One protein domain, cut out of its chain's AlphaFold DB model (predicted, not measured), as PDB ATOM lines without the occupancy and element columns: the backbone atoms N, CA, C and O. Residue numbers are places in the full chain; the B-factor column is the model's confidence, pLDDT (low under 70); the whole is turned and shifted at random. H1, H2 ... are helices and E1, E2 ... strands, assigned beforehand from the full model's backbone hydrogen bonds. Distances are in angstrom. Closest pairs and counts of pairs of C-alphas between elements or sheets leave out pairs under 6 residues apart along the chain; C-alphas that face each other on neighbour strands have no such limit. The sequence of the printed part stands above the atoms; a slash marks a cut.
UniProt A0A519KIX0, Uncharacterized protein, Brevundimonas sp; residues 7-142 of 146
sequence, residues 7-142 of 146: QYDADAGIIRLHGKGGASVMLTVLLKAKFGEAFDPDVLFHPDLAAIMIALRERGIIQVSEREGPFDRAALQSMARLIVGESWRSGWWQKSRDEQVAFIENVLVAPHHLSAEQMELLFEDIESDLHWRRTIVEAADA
ATOM      1  N   GLN A   7     -20.445 -52.802   7.039       80.75
ATOM      2  CA  GLN A   7     -19.813 -53.016   8.329       80.75
ATOM      3  C   GLN A   7     -18.363 -52.545   8.241       80.75
ATOM      4  O   GLN A   7     -17.593 -53.075   7.442       80.75
ATOM      5  N   TYR A   8     -17.991 -51.562   9.058       81.75
ATOM      6  CA  TYR A   8     -16.599 -51.161   9.228       81.75
ATOM      7  C   TYR A   8     -16.029 -51.792  10.498       81.75
ATOM      8  O   TYR A   8     -16.573 -51.631  11.587       81.75
ATOM      9  N   ASP A   9     -14.951 -52.540  10.325       84.50
ATOM     10  CA  ASP A   9     -14.168 -53.184  11.366       84.50
ATOM     11  C   ASP A   9     -12.934 -52.313  11.616       84.50
ATOM     12  O   ASP A   9     -11.995 -52.332  10.819       84.50
ATOM     13  N   ALA A  10     -12.986 -51.474  12.653       85.25
ATOM     14  CA  ALA A  10     -11.960 -50.463  12.910       85.25
ATOM     15  C   ALA A  10     -10.610 -51.080  13.302       85.25
ATOM     16  O   ALA A  10      -9.571 -50.582  12.876       85.25
ATOM     17  N   ASP A  11     -10.634 -52.186  14.051       83.56
ATOM     18  CA  ASP A  11      -9.426 -52.874  14.511       83.56
ATOM     19  C   ASP A  11      -8.682 -53.526  13.342       83.56
ATOM     20  O   ASP A  11      -7.454 -53.485  13.272       83.56
ATOM     21  N   ALA A  12      -9.428 -54.100  12.392       86.06
ATOM     22  CA  ALA A  12      -8.853 -54.677  11.183       86.06
ATOM     23  C   ALA A  12      -8.666 -53.658  10.042       86.06
ATOM     24  O   ALA A  12      -8.014 -53.971   9.046       86.06
ATOM     25  N   GLY A  13      -9.268 -52.468  10.138       81.00
ATOM     26  CA  GLY A  13      -9.327 -51.487   9.051       81.00
ATOM     27  C   GLY A  13     -10.130 -51.963   7.833       81.00
ATOM     28  O   GLY A  13      -9.852 -51.542   6.711       81.00
ATOM     29  N   ILE A  14     -11.110 -52.855   8.017       80.94
ATOM     30  CA  ILE A  14     -11.823 -53.524   6.917       80.94
ATOM     31  C   ILE A  14     -13.233 -52.955   6.761       80.94
ATOM     32  O   ILE A  14     -14.028 -52.968   7.695       80.94
ATOM     33  N   ILE A  15     -13.589 -52.550   5.540       80.88
ATOM     34  CA  ILE A  15     -14.977 -52.267   5.155       80.88
ATOM     35  C   ILE A  15     -15.556 -53.513   4.475       80.88
ATOM     36  O   ILE A  15     -15.051 -53.965   3.448       80.88
ATOM     37  N   ARG A  16     -16.639 -54.063   5.028       82.06
ATOM     38  CA  ARG A  16     -17.412 -55.161   4.437       82.06
ATOM     39  C   ARG A  16     -18.704 -54.605   3.860       82.06
ATOM     40  O   ARG A  16     -19.458 -53.932   4.555       82.06
ATOM     41  N   LEU A  17     -18.952 -54.900   2.590       77.44
ATOM     42  CA  LEU A  17     -20.180 -54.535   1.890       77.44
ATOM     43  C   LEU A  17     -20.981 -55.810   1.646       77.44
ATOM     44  O   LEU A  17     -20.486 -56.731   0.994       77.44
ATOM     45  N   HIS A  18     -22.205 -55.875   2.157       72.56
ATOM     46  CA  HIS A  18     -23.060 -57.047   1.992       72.56
ATOM     47  C   HIS A  18     -24.117 -56.836   0.896       72.56
ATOM     48  O   HIS A  18     -24.422 -55.721   0.483       72.56
ATOM     49  N   GLY A  19     -24.700 -57.933   0.409       68.81
ATOM     50  CA  GLY A  19     -25.791 -57.900  -0.570       68.81
ATOM     51  C   GLY A  19     -25.376 -57.529  -2.003       68.81
ATOM     52  O   GLY A  19     -24.298 -57.001  -2.265       68.81
ATOM     53  N   LYS A  20     -26.270 -57.806  -2.964       66.25
ATOM     54  CA  LYS A  20     -26.005 -57.645  -4.410       66.25
ATOM     55  C   LYS A  20     -25.732 -56.193  -4.845       66.25
ATOM     56  O   LYS A  20     -25.119 -55.989  -5.883       66.25
ATOM     57  N   GLY A  21     -26.174 -55.197  -4.071       75.12
ATOM     58  CA  GLY A  21     -25.987 -53.772  -4.379       75.12
ATOM     59  C   GLY A  21     -24.703 -53.147  -3.818       75.12
ATOM     60  O   GLY A  21     -24.318 -52.072  -4.270       75.12
ATOM     61  N   GLY A  22     -24.026 -53.797  -2.861       79.44
ATOM     62  CA  GLY A  22     -22.866 -53.219  -2.172       79.44
ATOM     63  C   GLY A  22     -21.681 -52.955  -3.107       79.44
ATOM     64  O   GLY A  22     -21.147 -51.847  -3.127       79.44
ATOM     65  N   ALA A  23     -21.329 -53.939  -3.943       80.69
ATOM     66  CA  ALA A  23     -20.258 -53.802  -4.936       80.69
ATOM     67  C   ALA A  23     -20.540 -52.670  -5.936       80.69
ATOM     68  O   ALA A  23     -19.648 -51.885  -6.249       80.69
ATOM     69  N   SER A  24     -21.795 -52.537  -6.377       80.31
ATOM     70  CA  SER A  24     -22.199 -51.492  -7.315       80.31
ATOM     71  C   SER A  24     -22.064 -50.085  -6.723       80.31
ATOM     72  O   SER A  24     -21.555 -49.166  -7.371       80.31
ATOM     73  N   VAL A  25     -22.491 -49.898  -5.471       81.69
ATOM     74  CA  VAL A  25     -22.350 -48.595  -4.810       81.69
ATOM     75  C   VAL A  25     -20.878 -48.251  -4.607       81.69
ATOM     76  O   VAL A  25     -20.482 -47.130  -4.915       81.69
ATOM     77  N   MET A  26     -20.056 -49.208  -4.170       85.81
ATOM     78  CA  MET A  26     -18.617 -48.976  -4.027       85.81
ATOM     79  C   MET A  26     -17.968 -48.604  -5.354       85.81
ATOM     80  O   MET A  26     -17.279 -47.592  -5.420       85.81
ATOM     81  N   LEU A  27     -18.250 -49.344  -6.430       86.38
ATOM     82  CA  LEU A  27     -17.729 -49.008  -7.752       86.38
ATOM     83  C   LEU A  27     -18.126 -47.585  -8.170       86.38
ATOM     84  O   LEU A  27     -17.292 -46.836  -8.663       86.38
ATOM     85  N   THR A  28     -19.369 -47.178  -7.906       85.62
ATOM     86  CA  THR A  28     -19.848 -45.816  -8.198       85.62
ATOM     87  C   THR A  28     -19.092 -44.752  -7.398       85.62
ATOM     88  O   THR A  28     -18.750 -43.704  -7.943       85.62
ATOM     89  N   VAL A  29     -18.822 -45.003  -6.114       87.25
ATOM     90  CA  VAL A  29     -18.038 -44.090  -5.265       87.25
ATOM     91  C   VAL A  29     -16.608 -43.966  -5.790       87.25
ATOM     92  O   VAL A  29     -16.123 -42.850  -5.949       87.25
ATOM     93  N   LEU A  30     -15.965 -45.085  -6.133       89.88
ATOM     94  CA  LEU A  30     -14.607 -45.082  -6.683       89.88
ATOM     95  C   LEU A  30     -14.539 -44.380  -8.044       89.88
ATOM     96  O   LEU A  30     -13.612 -43.616  -8.285       89.88
ATOM     97  N   LEU A  31     -15.531 -44.583  -8.917       89.56
ATOM     98  CA  LEU A  31     -15.616 -43.894 -10.209       89.56
ATOM     99  C   LEU A  31     -15.705 -42.378 -10.028       89.56
ATOM    100  O   LEU A  31     -14.993 -41.642 -10.702       89.56
ATOM    101  N   LYS A  32     -16.534 -41.907  -9.089       87.50
ATOM    102  CA  LYS A  32     -16.634 -40.477  -8.767       87.50
ATOM    103  C   LYS A  32     -15.356 -39.921  -8.149       87.50
ATOM    104  O   LYS A  32     -15.026 -38.775  -8.412       87.50
ATOM    105  N   ALA A  33     -14.656 -40.707  -7.335       88.94
ATOM    106  CA  ALA A  33     -13.384 -40.291  -6.753       88.94
ATOM    107  C   ALA A  33     -12.276 -40.193  -7.815       88.94
ATOM    108  O   ALA A  33     -11.509 -39.241  -7.809       88.94
ATOM    109  N   LYS A  34     -12.209 -41.158  -8.742       90.38
ATOM    110  CA  LYS A  34     -11.151 -41.236  -9.758       90.38
ATOM    111  C   LYS A  34     -11.386 -40.321 -10.960       90.38
ATOM    112  O   LYS A  34     -10.444 -39.728 -11.473       90.38
ATOM    113  N   PHE A  35     -12.634 -40.216 -11.413       89.44
ATOM    114  CA  PHE A  35     -13.019 -39.487 -12.626       89.44
ATOM    115  C   PHE A  35     -13.950 -38.298 -12.343       89.44
ATOM    116  O   PHE A  35     -14.662 -37.846 -13.237       89.44
ATOM    117  N   GLY A  36     -13.991 -37.830 -11.092       81.75
ATOM    118  CA  GLY A  36     -14.720 -36.627 -10.691       81.75
ATOM    119  C   GLY A  36     -14.072 -35.334 -11.195       81.75
ATOM    120  O   GLY A  36     -13.298 -35.330 -12.151       81.75
ATOM    121  N   GLU A  37     -14.396 -34.209 -10.557       75.00
ATOM    122  CA  GLU A  37     -13.849 -32.907 -10.953       75.00
ATOM    123  C   GLU A  37     -12.339 -32.827 -10.681       75.00
ATOM    124  O   GLU A  37     -11.905 -33.050  -9.555       75.00
ATOM    125  N   ALA A  38     -11.576 -32.472 -11.726       76.31
ATOM    126  CA  ALA A  38     -10.113 -32.392 -11.768       76.31
ATOM    127  C   ALA A  38      -9.416 -33.721 -11.423       76.31
ATOM    128  O   ALA A  38      -9.164 -34.017 -10.262       76.31
ATOM    129  N   PHE A  39      -9.080 -34.515 -12.446       89.75
ATOM    130  CA  PHE A  39      -8.344 -35.771 -12.285       89.75
ATOM    131  C   PHE A  39      -7.152 -35.634 -11.322       89.75
ATOM    132  O   PHE A  39      -6.181 -34.938 -11.627       89.75
ATOM    133  N   ASP A  40      -7.225 -36.325 -10.185       91.25
ATOM    134  CA  ASP A  40      -6.145 -36.389  -9.204       91.25
ATOM    135  C   ASP A  40      -5.100 -37.427  -9.658       91.25
ATOM    136  O   ASP A  40      -5.449 -38.605  -9.811       91.25
ATOM    137  N   PRO A  41      -3.827 -37.043  -9.872       91.56
ATOM    138  CA  PRO A  41      -2.779 -37.969 -10.288       91.56
ATOM    139  C   PRO A  41      -2.572 -39.150  -9.330       91.56
ATOM    140  O   PRO A  41      -2.323 -40.269  -9.783       91.56
ATOM    141  N   ASP A  42      -2.703 -38.940  -8.017       90.81
ATOM    142  CA  ASP A  42      -2.476 -39.995  -7.024       90.81
ATOM    143  C   ASP A  42      -3.542 -41.086  -7.084       90.81
ATOM    144  O   ASP A  42      -3.266 -42.239  -6.753       90.81
ATOM    145  N   VAL A  43      -4.741 -40.738  -7.546       91.94
ATOM    146  CA  VAL A  43      -5.862 -41.668  -7.718       91.94
ATOM    147  C   VAL A  43      -5.869 -42.250  -9.132       91.94
ATOM    148  O   VAL A  43      -6.086 -43.450  -9.318       91.94
ATOM    149  N   LEU A  44      -5.605 -41.417 -10.141       92.88
ATOM    150  CA  LEU A  44      -5.671 -41.793 -11.551       92.88
ATOM    151  C   LEU A  44      -4.596 -42.825 -11.928       92.88
ATOM    152  O   LEU A  44      -4.892 -43.775 -12.653       92.88
ATOM    153  N   PHE A  45      -3.375 -42.676 -11.404       93.88
ATOM    154  CA  PHE A  45      -2.234 -43.547 -11.709       93.88
ATOM    155  C   PHE A  45      -2.090 -44.726 -10.730       93.88
ATOM    156  O   PHE A  45      -1.097 -45.452 -10.799       93.88
ATOM    157  N   HIS A  46      -3.045 -44.939  -9.816       93.69
ATOM    158  CA  HIS A  46      -2.938 -45.964  -8.776       93.69
ATOM    159  C   HIS A  46      -3.321 -47.365  -9.299       93.69
ATOM    160  O   HIS A  46      -4.509 -47.637  -9.515       93.69
ATOM    161  N   PRO A  47      -2.365 -48.307  -9.441       93.12
ATOM    162  CA  PRO A  47      -2.630 -49.607 -10.062       93.12
ATOM    163  C   PRO A  47      -3.546 -50.494  -9.211       93.12
ATOM    164  O   PRO A  47      -4.478 -51.093  -9.740       93.12
ATOM    165  N   ASP A  48      -3.353 -50.538  -7.888       93.62
ATOM    166  CA  ASP A  48      -4.182 -51.400  -7.030       93.62
ATOM    167  C   ASP A  48      -5.640 -50.931  -6.964       93.62
ATOM    168  O   ASP A  48      -6.561 -51.747  -6.970       93.62
ATOM    169  N   LEU A  49      -5.868 -49.613  -6.964       93.00
ATOM    170  CA  LEU A  49      -7.210 -49.054  -7.057       93.00
ATOM    171  C   LEU A  49      -7.875 -49.450  -8.380       93.00
ATOM    172  O   LEU A  49      -9.026 -49.882  -8.375       93.00
ATOM    173  N   ALA A  50      -7.151 -49.352  -9.498       93.62
ATOM    174  CA  ALA A  50      -7.646 -49.801 -10.794       93.62
ATOM    175  C   ALA A  50      -8.008 -51.297 -10.780       93.62
ATOM    176  O   ALA A  50      -9.107 -51.660 -11.204       93.62
ATOM    177  N   ALA A  51      -7.154 -52.147 -10.199       93.56
ATOM    178  CA  ALA A  51      -7.420 -53.576 -10.041       93.56
ATOM    179  C   ALA A  51      -8.673 -53.849  -9.185       93.56
ATOM    180  O   ALA A  51      -9.502 -54.686  -9.548       93.56
ATOM    181  N   ILE A  52      -8.864 -53.107  -8.086       91.12
ATOM    182  CA  ILE A  52     -10.078 -53.178  -7.259       91.12
ATOM    183  C   ILE A  52     -11.312 -52.785  -8.079       91.12
ATOM    184  O   ILE A  52     -12.326 -53.479  -8.025       91.12
ATOM    185  N   MET A  53     -11.250 -51.697  -8.850       90.75
ATOM    186  CA  MET A  53     -12.371 -51.242  -9.680       90.75
ATOM    187  C   MET A  53     -12.729 -52.255 -10.774       90.75
ATOM    188  O   MET A  53     -13.915 -52.491 -11.006       90.75
ATOM    189  N   ILE A  54     -11.734 -52.892 -11.403       89.94
ATOM    190  CA  ILE A  54     -11.934 -53.981 -12.373       89.94
ATOM    191  C   ILE A  54     -12.618 -55.172 -11.691       89.94
ATOM    192  O   ILE A  54     -13.679 -55.605 -12.139       89.94
ATOM    193  N   ALA A  55     -12.097 -55.635 -10.551       88.44
ATOM    194  CA  ALA A  55     -12.682 -56.753  -9.811       88.44
ATOM    195  C   ALA A  55     -14.114 -56.455  -9.327       88.44
ATOM    196  O   ALA A  55     -14.980 -57.332  -9.327       88.44
ATOM    197  N   LEU A  56     -14.395 -55.212  -8.917       86.19
ATOM    198  CA  LEU A  56     -15.739 -54.769  -8.545       86.19
ATOM    199  C   LEU A  56     -16.682 -54.716  -9.751       86.19
ATOM    200  O   LEU A  56     -17.843 -55.093  -9.603       86.19
ATOM    201  N   ARG A  57     -16.203 -54.290 -10.930       84.50
ATOM    202  CA  ARG A  57     -16.967 -54.334 -12.188       84.50
ATOM    203  C   ARG A  57     -17.319 -55.771 -12.556       84.50
ATOM    204  O   ARG A  57     -18.479 -56.048 -12.823       84.50
ATOM    205  N   GLU A  58     -16.359 -56.688 -12.513       83.62
ATOM    206  CA  GLU A  58     -16.579 -58.109 -12.824       83.62
ATOM    207  C   GLU A  58     -17.561 -58.784 -11.854       83.62
ATOM    208  O   GLU A  58     -18.302 -59.690 -12.235       83.62
ATOM    209  N   ARG A  59     -17.591 -58.341 -10.590       80.06
ATOM    210  CA  ARG A  59     -18.492 -58.865  -9.550       80.06
ATOM    211  C   ARG A  59     -19.848 -58.155  -9.466       80.06
ATOM    212  O   ARG A  59     -20.744 -58.665  -8.790       80.06
ATOM    213  N   GLY A  60     -19.999 -56.979 -10.071       69.25
ATOM    214  CA  GLY A  60     -21.152 -56.090  -9.915       69.25
ATOM    215  C   GLY A  60     -22.013 -55.992 -11.175       69.25
ATOM    216  O   GLY A  60     -21.515 -55.859 -12.282       69.25
ATOM    217  N   ILE A  61     -23.339 -55.988 -11.006       57.38
ATOM    218  CA  ILE A  61     -24.353 -55.864 -12.076       57.38
ATOM    219  C   ILE A  61     -24.445 -54.402 -12.580       57.38
ATOM    220  O   ILE A  61     -25.536 -53.853 -12.712       57.38
ATOM    221  N   ILE A  62     -23.324 -53.700 -12.768       56.09
ATOM    222  CA  ILE A  62     -23.335 -52.392 -13.435       56.09
ATOM    223  C   ILE A  62     -22.886 -52.615 -14.870       56.09
ATOM    224  O   ILE A  62     -21.754 -53.024 -15.112       56.09
ATOM    225  N   GLN A  63     -23.750 -52.271 -15.823       54.97
ATOM    226  CA  GLN A  63     -23.293 -51.943 -17.166       54.97
ATOM    227  C   GLN A  63     -22.531 -50.619 -17.075       54.97
ATOM    228  O   GLN A  63     -23.078 -49.551 -17.338       54.97
ATOM    229  N   VAL A  64     -21.260 -50.670 -16.657       57.47
ATOM    230  CA  VAL A  64     -20.303 -49.694 -17.179       57.47
ATOM    231  C   VAL A  64     -20.454 -49.850 -18.682       57.47
ATOM    232  O   VAL A  64     -20.208 -50.951 -19.172       57.47
ATOM    233  N   SER A  65     -21.019 -48.837 -19.350       54.53
ATOM    234  CA  SER A  65     -21.307 -48.885 -20.784       54.53
ATOM    235  C   SER A  65     -20.142 -49.576 -21.491       54.53
ATOM    236  O   SER A  65     -19.005 -49.131 -21.368       54.53
ATOM    237  N   GLU A  66     -20.409 -50.698 -22.165       50.31
ATOM    238  CA  GLU A  66     -19.392 -51.400 -22.965       50.31
ATOM    239  C   GLU A  66     -18.903 -50.529 -24.127       50.31
ATOM    240  O   GLU A  66     -17.853 -50.787 -24.708       50.31
ATOM    241  N   ARG A  67     -19.669 -49.487 -24.466       49.53
ATOM    242  CA  ARG A  67     -19.255 -48.441 -25.394       49.53
ATOM    243  C   ARG A  67     -18.403 -47.436 -24.646       49.53
ATOM    244  O   ARG A  67     -18.824 -47.047 -23.560       49.53
ATOM    245  N   GLU A  68     -17.285 -47.071 -25.273       58.97
ATOM    246  CA  GLU A  68     -16.452 -45.875 -25.069       58.97
ATOM    247  C   GLU A  68     -16.614 -45.220 -23.698       58.97
ATOM    248  O   GLU A  68     -17.677 -44.695 -23.359       58.97
ATOM    249  N   GLY A  69     -15.542 -45.222 -22.903       61.72
ATOM    250  CA  GLY A  69     -15.517 -44.512 -21.630       61.72
ATOM    251  C   GLY A  69     -16.060 -43.082 -21.778       61.72
ATOM    252  O   GLY A  69     -15.949 -42.499 -22.860       61.72
ATOM    253  N   PRO A  70     -16.632 -42.489 -20.713       76.00
ATOM    254  CA  PRO A  70     -17.342 -41.201 -20.754       76.00
ATOM    255  C   PRO A  70     -16.411 -39.994 -20.992       76.00
ATOM    256  O   PRO A  70     -16.717 -38.872 -20.597       76.00
ATOM    257  N   PHE A  71     -15.243 -40.229 -21.578       88.50
ATOM    258  CA  PHE A  71     -14.170 -39.278 -21.752       88.50
ATOM    259  C   PHE A  71     -14.381 -38.532 -23.062       88.50
ATOM    260  O   PHE A  71     -14.145 -39.046 -24.157       88.50
ATOM    261  N   ASP A  72     -14.841 -37.299 -22.929       90.69
ATOM    262  CA  ASP A  72     -14.837 -36.355 -24.030       90.69
ATOM    263  C   ASP A  72     -13.401 -35.917 -24.385       90.69
ATOM    264  O   ASP A  72     -12.406 -36.285 -23.753       90.69
ATOM    265  N   ARG A  73     -13.286 -35.087 -25.424       92.56
ATOM    266  CA  ARG A  73     -12.003 -34.552 -25.886       92.56
ATOM    267  C   ARG A  73     -11.221 -33.836 -24.775       92.56
ATOM    268  O   ARG A  73      -9.999 -33.965 -24.728       92.56
ATOM    269  N   ALA A  74     -11.902 -33.087 -23.905       92.94
ATOM    270  CA  ALA A  74     -11.267 -32.305 -22.844       92.94
ATOM    271  C   ALA A  74     -10.709 -33.207 -21.733       92.94
ATOM    272  O   ALA A  74      -9.615 -32.954 -21.213       92.94
ATOM    273  N   ALA A  75     -11.418 -34.289 -21.411       92.56
ATOM    274  CA  ALA A  75     -10.934 -35.332 -20.523       92.56
ATOM    275  C   ALA A  75      -9.664 -35.987 -21.087       92.56
ATOM    276  O   ALA A  75      -8.658 -36.054 -20.382       92.56
ATOM    277  N   LEU A  76      -9.663 -36.384 -22.367       94.88
ATOM    278  CA  LEU A  76      -8.485 -36.982 -23.011       94.88
ATOM    279  C   LEU A  76      -7.270 -36.039 -22.989       94.88
ATOM    280  O   LEU A  76      -6.185 -36.455 -22.593       94.88
ATOM    281  N   GLN A  77      -7.456 -34.751 -23.297       95.06
ATOM    282  CA  GLN A  77      -6.378 -33.751 -23.214       95.06
ATOM    283  C   GLN A  77      -5.831 -33.592 -21.795       95.06
ATOM    284  O   GLN A  77      -4.626 -33.428 -21.594       95.06
ATOM    285  N   SER A  78      -6.712 -33.623 -20.795       94.31
ATOM    286  CA  SER A  78      -6.309 -33.521 -19.390       94.31
ATOM    287  C   SER A  78      -5.495 -34.744 -18.971       94.31
ATOM    288  O   SER A  78      -4.436 -34.593 -18.362       94.31
ATOM    289  N   MET A  79      -5.927 -35.943 -19.366       95.25
ATOM    290  CA  MET A  79      -5.178 -37.181 -19.147       95.25
ATOM    291  C   MET A  79      -3.818 -37.163 -19.850       95.25
ATOM    292  O   MET A  79      -2.823 -37.513 -19.224       95.25
ATOM    293  N   ALA A  80      -3.741 -36.708 -21.105       96.69
ATOM    294  CA  ALA A  80      -2.480 -36.588 -21.839       96.69
ATOM    295  C   ALA A  80      -1.465 -35.709 -21.095       96.69
ATOM    296  O   ALA A  80      -0.330 -36.122 -20.855       96.69
ATOM    297  N   ARG A  81      -1.895 -34.521 -20.649       95.44
ATOM    298  CA  ARG A  81      -1.045 -33.600 -19.876       95.44
ATOM    299  C   ARG A  81      -0.546 -34.224 -18.580       95.44
ATOM    300  O   ARG A  81       0.606 -34.000 -18.201       95.44
ATOM    301  N   LEU A  82      -1.404 -34.998 -17.913       95.56
ATOM    302  CA  LEU A  82      -1.044 -35.733 -16.707       95.56
ATOM    303  C   LEU A  82      -0.057 -36.861 -17.000       95.56
ATOM    304  O   LEU A  82       0.908 -37.000 -16.263       95.56
ATOM    305  N   ILE A  83      -0.224 -37.619 -18.087       96.50
ATOM    306  CA  ILE A  83       0.740 -38.651 -18.500       96.50
ATOM    307  C   ILE A  83       2.118 -38.030 -18.736       96.50
ATOM    308  O   ILE A  83       3.117 -38.544 -18.238       96.50
ATOM    309  N   VAL A  84       2.184 -36.902 -19.450       95.62
ATOM    310  CA  VAL A  84       3.452 -36.201 -19.698       95.62
ATOM    311  C   VAL A  84       4.033 -35.647 -18.390       95.62
ATOM    312  O   VAL A  84       5.231 -35.800 -18.140       95.62
ATOM    313  N   GLY A  85       3.203 -35.045 -17.531       93.81
ATOM    314  CA  GLY A  85       3.608 -34.501 -16.228       93.81
ATOM    315  C   GLY A  85       4.125 -35.557 -15.244       93.81
ATOM    316  O   GLY A  85       5.174 -35.369 -14.634       93.81
ATOM    317  N   GLU A  86       3.453 -36.705 -15.172       94.25
ATOM    318  CA  GLU A  86       3.764 -37.834 -14.286       94.25
ATOM    319  C   GLU A  86       4.601 -38.919 -14.982       94.25
ATOM    320  O   GLU A  86       4.709 -40.062 -14.518       94.25
ATOM    321  N   SER A  87       5.209 -38.589 -16.121       92.69
ATOM    322  CA  SER A  87       5.948 -39.551 -16.941       92.69
ATOM    323  C   SER A  87       7.148 -40.161 -16.212       92.69
ATOM    324  O   SER A  87       7.465 -41.334 -16.417       92.69
ATOM    325  N   TRP A  88       7.778 -39.399 -15.315       90.19
ATOM    326  CA  TRP A  88       8.877 -39.863 -14.464       90.19
ATOM    327  C   TRP A  88       8.421 -40.908 -13.434       90.19
ATOM    328  O   TRP A  88       9.145 -41.867 -13.176       90.19
ATOM    329  N   ARG A  89       7.216 -40.749 -12.871       89.94
ATOM    330  CA  ARG A  89       6.638 -41.639 -11.853       89.94
ATOM    331  C   ARG A  89       6.085 -42.915 -12.472       89.94
ATOM    332  O   ARG A  89       6.269 -44.001 -11.934       89.94
ATOM    333  N   SER A  90       5.410 -42.784 -13.610       87.50
ATOM    334  CA  SER A  90       4.810 -43.908 -14.339       87.50
ATOM    335  C   SER A  90       5.821 -44.704 -15.176       87.50
ATOM    336  O   SER A  90       5.517 -45.812 -15.630       87.50
ATOM    337  N   GLY A  91       7.017 -44.148 -15.396       92.25
ATOM    338  CA  GLY A  91       8.012 -44.692 -16.314       92.25
ATOM    339  C   GLY A  91       7.530 -44.691 -17.769       92.25
ATOM    340  O   GLY A  91       7.845 -45.602 -18.532       92.25
ATOM    341  N   TRP A  92       6.686 -43.721 -18.135       95.25
ATOM    342  CA  TRP A  92       5.960 -43.691 -19.409       95.25
ATOM    343  C   TRP A  92       6.884 -43.807 -20.627       95.25
ATOM    344  O   TRP A  92       6.612 -44.576 -21.548       95.25
ATOM    345  N   TRP A  93       8.011 -43.091 -20.604       94.75
ATOM    346  CA  TRP A  93       8.963 -43.054 -21.717       94.75
ATOM    347  C   TRP A  93       9.802 -44.328 -21.863       94.75
ATOM    348  O   TRP A  93      10.428 -44.513 -22.901       94.75
ATOM    349  N   GLN A  94       9.844 -45.196 -20.844       95.62
ATOM    350  CA  GLN A  94      10.527 -46.491 -20.934       95.62
ATOM    351  C   GLN A  94       9.605 -47.619 -21.408       95.62
ATOM    352  O   GLN A  94      10.094 -48.696 -21.738       95.62
ATOM    353  N   LYS A  95       8.288 -47.387 -21.435       96.81
ATOM    354  CA  LYS A  95       7.311 -48.369 -21.905       96.81
ATOM    355  C   LYS A  95       7.351 -48.466 -23.426       96.81
ATOM    356  O   LYS A  95       7.347 -47.453 -24.126       96.81
ATOM    357  N   SER A  96       7.324 -49.690 -23.933       97.38
ATOM    358  CA  SER A  96       6.952 -49.975 -25.317       97.38
ATOM    359  C   SER A  96       5.522 -49.509 -25.607       97.38
ATOM    360  O   SER A  96       4.734 -49.251 -24.693       97.38
ATOM    361  N   ARG A  97       5.150 -49.425 -26.888       95.38
ATOM    362  CA  ARG A  97       3.797 -49.003 -27.276       95.38
ATOM    363  C   ARG A  97       2.713 -49.914 -26.692       95.38
ATOM    364  O   ARG A  97       1.707 -49.410 -26.201       95.38
ATOM    365  N   ASP A  98       2.941 -51.223 -26.685       97.06
ATOM    366  CA  ASP A  98       1.990 -52.189 -26.126       97.06
ATOM    367  C   ASP A  98       1.850 -52.017 -24.607       97.06
ATOM    368  O   ASP A  98       0.744 -52.042 -24.072       97.06
ATOM    369  N   GLU A  99       2.954 -51.752 -23.901       97.69
ATOM    370  CA  GLU A  99       2.931 -51.458 -22.464       97.69
ATOM    371  C   GLU A  99       2.258 -50.115 -22.150       97.69
ATOM    372  O   GLU A  99       1.611 -49.986 -21.111       97.69
ATOM    373  N   GLN A 100       2.384 -49.114 -23.025       97.81
ATOM    374  CA  GLN A 100       1.672 -47.838 -22.909       97.81
ATOM    375  C   GLN A 100       0.161 -48.025 -23.067       97.81
ATOM    376  O   GLN A 100      -0.605 -47.510 -22.253       97.81
ATOM    377  N   VAL A 101      -0.263 -48.796 -24.072       97.00
ATOM    378  CA  VAL A 101      -1.675 -49.148 -24.279       97.00
ATOM    379  C   VAL A 101      -2.208 -49.908 -23.066       97.00
ATOM    380  O   VAL A 101      -3.198 -49.490 -22.468       97.00
ATOM    381  N   ALA A 102      -1.500 -50.952 -22.626       95.88
ATOM    382  CA  ALA A 102      -1.890 -51.731 -21.457       95.88
ATOM    383  C   ALA A 102      -1.958 -50.874 -20.184       95.88
ATOM    384  O   ALA A 102      -2.837 -51.085 -19.349       95.88
ATOM    385  N   PHE A 103      -1.057 -49.902 -20.027       96.69
ATOM    386  CA  PHE A 103      -1.090 -48.959 -18.915       96.69
ATOM    387  C   PHE A 103      -2.333 -48.060 -18.963       96.69
ATOM    388  O   PHE A 103      -3.016 -47.905 -17.950       96.69
ATOM    389  N   ILE A 104      -2.655 -47.497 -20.130       96.19
ATOM    390  CA  ILE A 104      -3.855 -46.670 -20.298       96.19
ATOM    391  C   ILE A 104      -5.102 -47.488 -19.952       96.19
ATOM    392  O   ILE A 104      -5.882 -47.073 -19.097       96.19
ATOM    393  N   GLU A 105      -5.264 -48.667 -20.553       93.62
ATOM    394  CA  GLU A 105      -6.469 -49.487 -20.398       93.62
ATOM    395  C   GLU A 105      -6.641 -50.039 -18.981       93.62
ATOM    396  O   GLU A 105      -7.734 -49.979 -18.419       93.62
ATOM    397  N   ASN A 106      -5.567 -50.555 -18.380       94.62
ATOM    398  CA  ASN A 106      -5.665 -51.294 -17.120       94.62
ATOM    399  C   ASN A 106      -5.413 -50.438 -15.882       94.62
ATOM    400  O   ASN A 106      -5.742 -50.867 -14.778       94.62
ATOM    401  N   VAL A 107      -4.842 -49.240 -16.038       95.44
ATOM    402  CA  VAL A 107      -4.576 -48.331 -14.919       95.44
ATOM    403  C   VAL A 107      -5.342 -47.037 -15.095       95.44
ATOM    404  O   VAL A 107      -6.194 -46.732 -14.265       95.44
ATOM    405  N   LEU A 108      -5.083 -46.291 -16.166       94.31
ATOM    406  CA  LEU A 108      -5.548 -44.911 -16.291       94.31
ATOM    407  C   LEU A 108      -7.074 -44.823 -16.405       94.31
ATOM    408  O   LEU A 108      -7.731 -44.192 -15.577       94.31
ATOM    409  N   VAL A 109      -7.648 -45.501 -17.400       93.19
ATOM    410  CA  VAL A 109      -9.084 -45.418 -17.698       93.19
ATOM    411  C   VAL A 109      -9.899 -46.522 -17.039       93.19
ATOM    412  O   VAL A 109     -11.128 -46.468 -17.055       93.19
ATOM    413  N   ALA A 110      -9.239 -47.488 -16.394       91.81
ATOM    414  CA  ALA A 110      -9.898 -48.574 -15.688       91.81
ATOM    415  C   ALA A 110     -10.956 -48.039 -14.701       91.81
ATOM    416  O   ALA A 110     -10.663 -47.120 -13.921       91.81
ATOM    417  N   PRO A 111     -12.171 -48.615 -14.693       88.94
ATOM    418  CA  PRO A 111     -12.575 -49.870 -15.337       88.94
ATOM    419  C   PRO A 111     -13.216 -49.682 -16.730       88.94
ATOM    420  O   PRO A 111     -13.891 -50.589 -17.214       88.94
ATOM    421  N   HIS A 112     -13.100 -48.491 -17.324       89.06
ATOM    422  CA  HIS A 112     -13.571 -48.199 -18.676       89.06
ATOM    423  C   HIS A 112     -12.547 -48.638 -19.729       89.06
ATOM    424  O   HIS A 112     -11.409 -48.973 -19.409       89.06
ATOM    425  N   HIS A 113     -12.958 -48.566 -20.993       88.50
ATOM    426  CA  HIS A 113     -12.088 -48.720 -22.154       88.50
ATOM    427  C   HIS A 113     -12.218 -47.493 -23.055       88.50
ATOM    428  O   HIS A 113     -13.284 -46.875 -23.109       88.50
ATOM    429  N   LEU A 114     -11.145 -47.146 -23.759       90.94
ATOM    430  CA  LEU A 114     -11.189 -46.163 -24.840       90.94
ATOM    431  C   LEU A 114     -11.517 -46.873 -26.156       90.94
ATOM    432  O   LEU A 114     -11.125 -48.026 -26.340       90.94
ATOM    433  N   SER A 115     -12.204 -46.208 -27.085       90.75
ATOM    434  CA  SER A 115     -12.183 -46.674 -28.476       90.75
ATOM    435  C   SER A 115     -10.814 -46.471 -29.112       90.75
ATOM    436  O   SER A 115      -9.969 -45.733 -28.604       90.75
ATOM    437  N   ALA A 116     -10.609 -47.105 -30.268       91.81
ATOM    438  CA  ALA A 116      -9.413 -46.901 -31.078       91.81
ATOM    439  C   ALA A 116      -9.196 -45.414 -31.421       91.81
ATOM    440  O   ALA A 116      -8.077 -44.932 -31.299       91.81
ATOM    441  N   GLU A 117     -10.265 -44.681 -31.759       93.06
ATOM    442  CA  GLU A 117     -10.197 -43.243 -32.051       93.06
ATOM    443  C   GLU A 117      -9.796 -42.430 -30.813       93.06
ATOM    444  O   GLU A 117      -8.873 -41.622 -30.871       93.06
ATOM    445  N   GLN A 118     -10.427 -42.672 -29.658       94.44
ATOM    446  CA  GLN A 118     -10.057 -41.995 -28.409       94.44
ATOM    447  C   GLN A 118      -8.608 -42.293 -27.995       94.44
ATOM    448  O   GLN A 118      -7.912 -41.408 -27.501       94.44
ATOM    449  N   MET A 119      -8.154 -43.533 -28.192       95.62
ATOM    450  CA  MET A 119      -6.779 -43.943 -27.923       95.62
ATOM    451  C   MET A 119      -5.796 -43.204 -28.838       95.62
ATOM    452  O   MET A 119      -4.790 -42.684 -28.362       95.62
ATOM    453  N   GLU A 120      -6.089 -43.121 -30.136       95.81
ATOM    454  CA  GLU A 120      -5.272 -42.384 -31.103       95.81
ATOM    455  C   GLU A 120      -5.182 -40.897 -30.737       95.81
ATOM    456  O   GLU A 120      -4.075 -40.388 -30.563       95.81
ATOM    457  N   LEU A 121      -6.321 -40.246 -30.473       95.94
ATOM    458  CA  LEU A 121      -6.379 -38.849 -30.025       95.94
ATOM    459  C   LEU A 121      -5.571 -38.601 -28.743       95.94
ATOM    460  O   LEU A 121      -4.904 -37.575 -28.612       95.94
ATOM    461  N   LEU A 122      -5.624 -39.532 -27.785       97.00
ATOM    462  CA  LEU A 122      -4.852 -39.435 -26.549       97.00
ATOM    463  C   LEU A 122      -3.346 -39.478 -26.831       97.00
ATOM    464  O   LEU A 122      -2.590 -38.688 -26.269       97.00
ATOM    465  N   PHE A 123      -2.895 -40.375 -27.708       97.94
ATOM    466  CA  PHE A 123      -1.485 -40.447 -28.082       97.94
ATOM    467  C   PHE A 123      -1.019 -39.226 -28.877       97.94
ATOM    468  O   PHE A 123       0.078 -38.735 -28.616       97.94
ATOM    469  N   GLU A 124      -1.839 -38.707 -29.791       97.38
ATOM    470  CA  GLU A 124      -1.550 -37.455 -30.497       97.38
ATOM    471  C   GLU A 124      -1.353 -36.289 -29.521       97.38
ATOM    472  O   GLU A 124      -0.412 -35.509 -29.667       97.38
ATOM    473  N   ASP A 125      -2.185 -36.193 -28.482       97.75
ATOM    474  CA  ASP A 125      -2.036 -35.159 -27.457       97.75
ATOM    475  C   ASP A 125      -0.774 -35.309 -26.617       97.75
ATOM    476  O   ASP A 125      -0.147 -34.304 -26.281       97.75
ATOM    477  N   ILE A 126      -0.410 -36.542 -26.259       97.38
ATOM    478  CA  ILE A 126       0.812 -36.822 -25.495       97.38
ATOM    479  C   ILE A 126       2.033 -36.352 -26.289       97.38
ATOM    480  O   ILE A 126       2.899 -35.667 -25.742       97.38
ATOM    481  N   GLU A 127       2.087 -36.678 -27.582       96.06
ATOM    482  CA  GLU A 127       3.176 -36.249 -28.462       96.06
ATOM    483  C   GLU A 127       3.163 -34.734 -28.698       96.06
ATOM    484  O   GLU A 127       4.216 -34.096 -28.674       96.06
ATOM    485  N   SER A 128       1.984 -34.132 -28.865       95.62
ATOM    486  CA  SER A 128       1.828 -32.684 -29.043       95.62
ATOM    487  C   SER A 128       2.288 -31.896 -27.808       95.62
ATOM    488  O   SER A 128       3.061 -30.941 -27.934       95.62
ATOM    489  N   ASP A 129       1.894 -32.319 -26.600       94.31
ATOM    490  CA  ASP A 129       2.341 -31.695 -25.345       94.31
ATOM    491  C   ASP A 129       3.852 -31.889 -25.143       94.31
ATOM    492  O   ASP A 129       4.564 -30.939 -24.813       94.31
ATOM    493  N   LEU A 130       4.390 -33.081 -25.428       92.94
ATOM    494  CA  LEU A 130       5.832 -33.318 -25.371       92.94
ATOM    495  C   LEU A 130       6.604 -32.422 -26.350       92.94
ATOM    496  O   LEU A 130       7.625 -31.838 -25.976       92.94
ATOM    497  N   HIS A 131       6.129 -32.311 -27.591       93.50
ATOM    498  CA  HIS A 131       6.736 -31.459 -28.606       93.50
ATOM    499  C   HIS A 131       6.744 -29.997 -28.159       93.50
ATOM    500  O   HIS A 131       7.786 -29.347 -28.213       93.50
ATOM    501  N   TRP A 132       5.622 -29.496 -27.639       90.69
ATOM    502  CA  TRP A 132       5.554 -28.138 -27.114       90.69
ATOM    503  C   TRP A 132       6.538 -27.954 -25.944       90.69
ATOM    504  O   TRP A 132       7.390 -27.068 -25.968       90.69
ATOM    505  N   ARG A 133       6.553 -28.845 -24.953       90.81
ATOM    506  CA  ARG A 133       7.506 -28.728 -23.832       90.81
ATOM    507  C   ARG A 133       8.968 -28.704 -24.289       90.81
ATOM    508  O   ARG A 133       9.746 -27.930 -23.737       90.81
ATOM    509  N   ARG A 134       9.339 -29.485 -25.310       90.69
ATOM    510  CA  ARG A 134      10.685 -29.429 -25.913       90.69
ATOM    511  C   ARG A 134      10.969 -28.068 -26.541       90.69
ATOM    512  O   ARG A 134      11.991 -27.473 -26.224       90.69
ATOM    513  N   THR A 135      10.038 -27.538 -27.328       92.00
ATOM    514  CA  THR A 135      10.180 -26.216 -27.950       92.00
ATOM    515  C   THR A 135      10.302 -25.086 -26.912       92.00
ATOM    516  O   THR A 135      11.081 -24.161 -27.128       92.00
ATOM    517  N   ILE A 136       9.606 -25.153 -25.760       90.56
ATOM    518  CA  ILE A 136       9.837 -24.225 -24.623       90.56
ATOM    519  C   ILE A 136      11.288 -24.284 -24.165       90.56
ATOM    520  O   ILE A 136      11.913 -23.241 -23.989       90.56
ATOM    521  N   VAL A 137      11.792 -25.493 -23.916       89.62
ATOM    522  CA  VAL A 137      13.126 -25.693 -23.346       89.62
ATOM    523  C   VAL A 137      14.183 -25.201 -24.327       89.62
ATOM    524  O   VAL A 137      15.030 -24.399 -23.953       89.62
ATOM    525  N   GLU A 138      14.066 -25.571 -25.601       91.75
ATOM    526  CA  GLU A 138      14.962 -25.107 -26.664       91.75
ATOM    527  C   GLU A 138      14.955 -23.577 -26.802       91.75
ATOM    528  O   GLU A 138      16.012 -22.960 -26.929       91.75
ATOM    529  N   ALA A 139      13.781 -22.942 -26.735       89.31
ATOM    530  CA  ALA A 139      13.672 -21.486 -26.778       89.31
ATOM    531  C   ALA A 139      14.261 -20.808 -25.529       89.31
ATOM    532  O   ALA A 139      14.811 -19.711 -25.631       89.31
ATOM    533  N   ALA A 140      14.154 -21.437 -24.355       87.50
ATOM    534  CA  ALA A 140      14.732 -20.937 -23.109       87.50
ATOM    535  C   ALA A 140      16.265 -21.064 -23.083       87.50
ATOM    536  O   ALA A 140      16.937 -20.183 -22.543       87.50
ATOM    537  N   ASP A 141      16.798 -22.123 -23.694       87.38
ATOM    538  CA  ASP A 141      18.233 -22.394 -23.814       87.38
ATOM    539  C   ASP A 141      18.895 -21.628 -24.973       87.38
ATOM    540  O   ASP A 141      20.126 -21.554 -25.055       87.38
ATOM    541  N   ALA A 142      18.105 -21.026 -25.868       81.62
ATOM    542  CA  ALA A 142      18.623 -20.231 -26.970       81.62
ATOM    543  C   ALA A 142      19.457 -19.044 -26.443       81.62
ATOM    544  O   ALA A 142      19.019 -18.318 -25.540       81.62
TER     545      ALA A 142
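This is residues 7 to 142 of the 146 residues of an uncharacterized protein of Brevundimonas sp (UniProt A0A519KIX0). Two crossed pairs of helices, H1 with H3 and H4 with H7, make the two halves of an elongated body, with short H2 between them and H6 packed on H3. A small strand hairpin, E1 and E2, lies at one end, where residues 9 to 14 stick out; at the other, residues 134 to 142, mostly the end of long H7, stick out. The 136 printed residues are mostly helix, in the order E1 E2 H1 H2 H3 H4 H5 H6 H7, with one antiparallel sheet, E1 - E2. The whole is only just loose, close to compact, with a radius of gyration of the C-alphas of 17.4 A, spanning 63 by 36 by 28 A.

E1, residues 7 to 9, begins at C-alpha 7 (-19.813, -53.016, 8.329); E2 is residues 14 to 17. H1, residues 22 to 35, is 19.9 A long; H2 is residues 41 to 44. H3, residues 47 to 59, and H4, residues 73 to 85, are each 18.4 A long. H5 is residues 87 to 90, and H6, residues 97 to 108, is 15.0 A long. H7, residues 116 to 141, is 37.7 A long and ends at C-alpha 141 (18.233, -22.394, -23.814).

In the hairpin E1 and E2, N 9 and O 14 are within hydrogen-bond range at 2.8 A. H1 touches H3, C-alphas 23 and 56 closest at 5.9 A, at a steep tilt of 38 degrees, opposite ways. H3 touches H6, C-alphas 50 and 107 closest at 5.3 A. H4 touches H7, C-alphas 80 and 126 closest at 4.9 A, at a steep tilt of 48 degrees, the same way. H5 touches no helix. Every O i to N i+4 pair is within range in H1, H3, H4, H6 and H7; H2 and H5 are too short for one.

The farthest C-alphas, of Gly 19 and Ala 142, are 63.9 A apart. The printed part has no cut. H3 to H4 is a long link; residues 19 to 20 and 60 to 69 have pLDDT under 70.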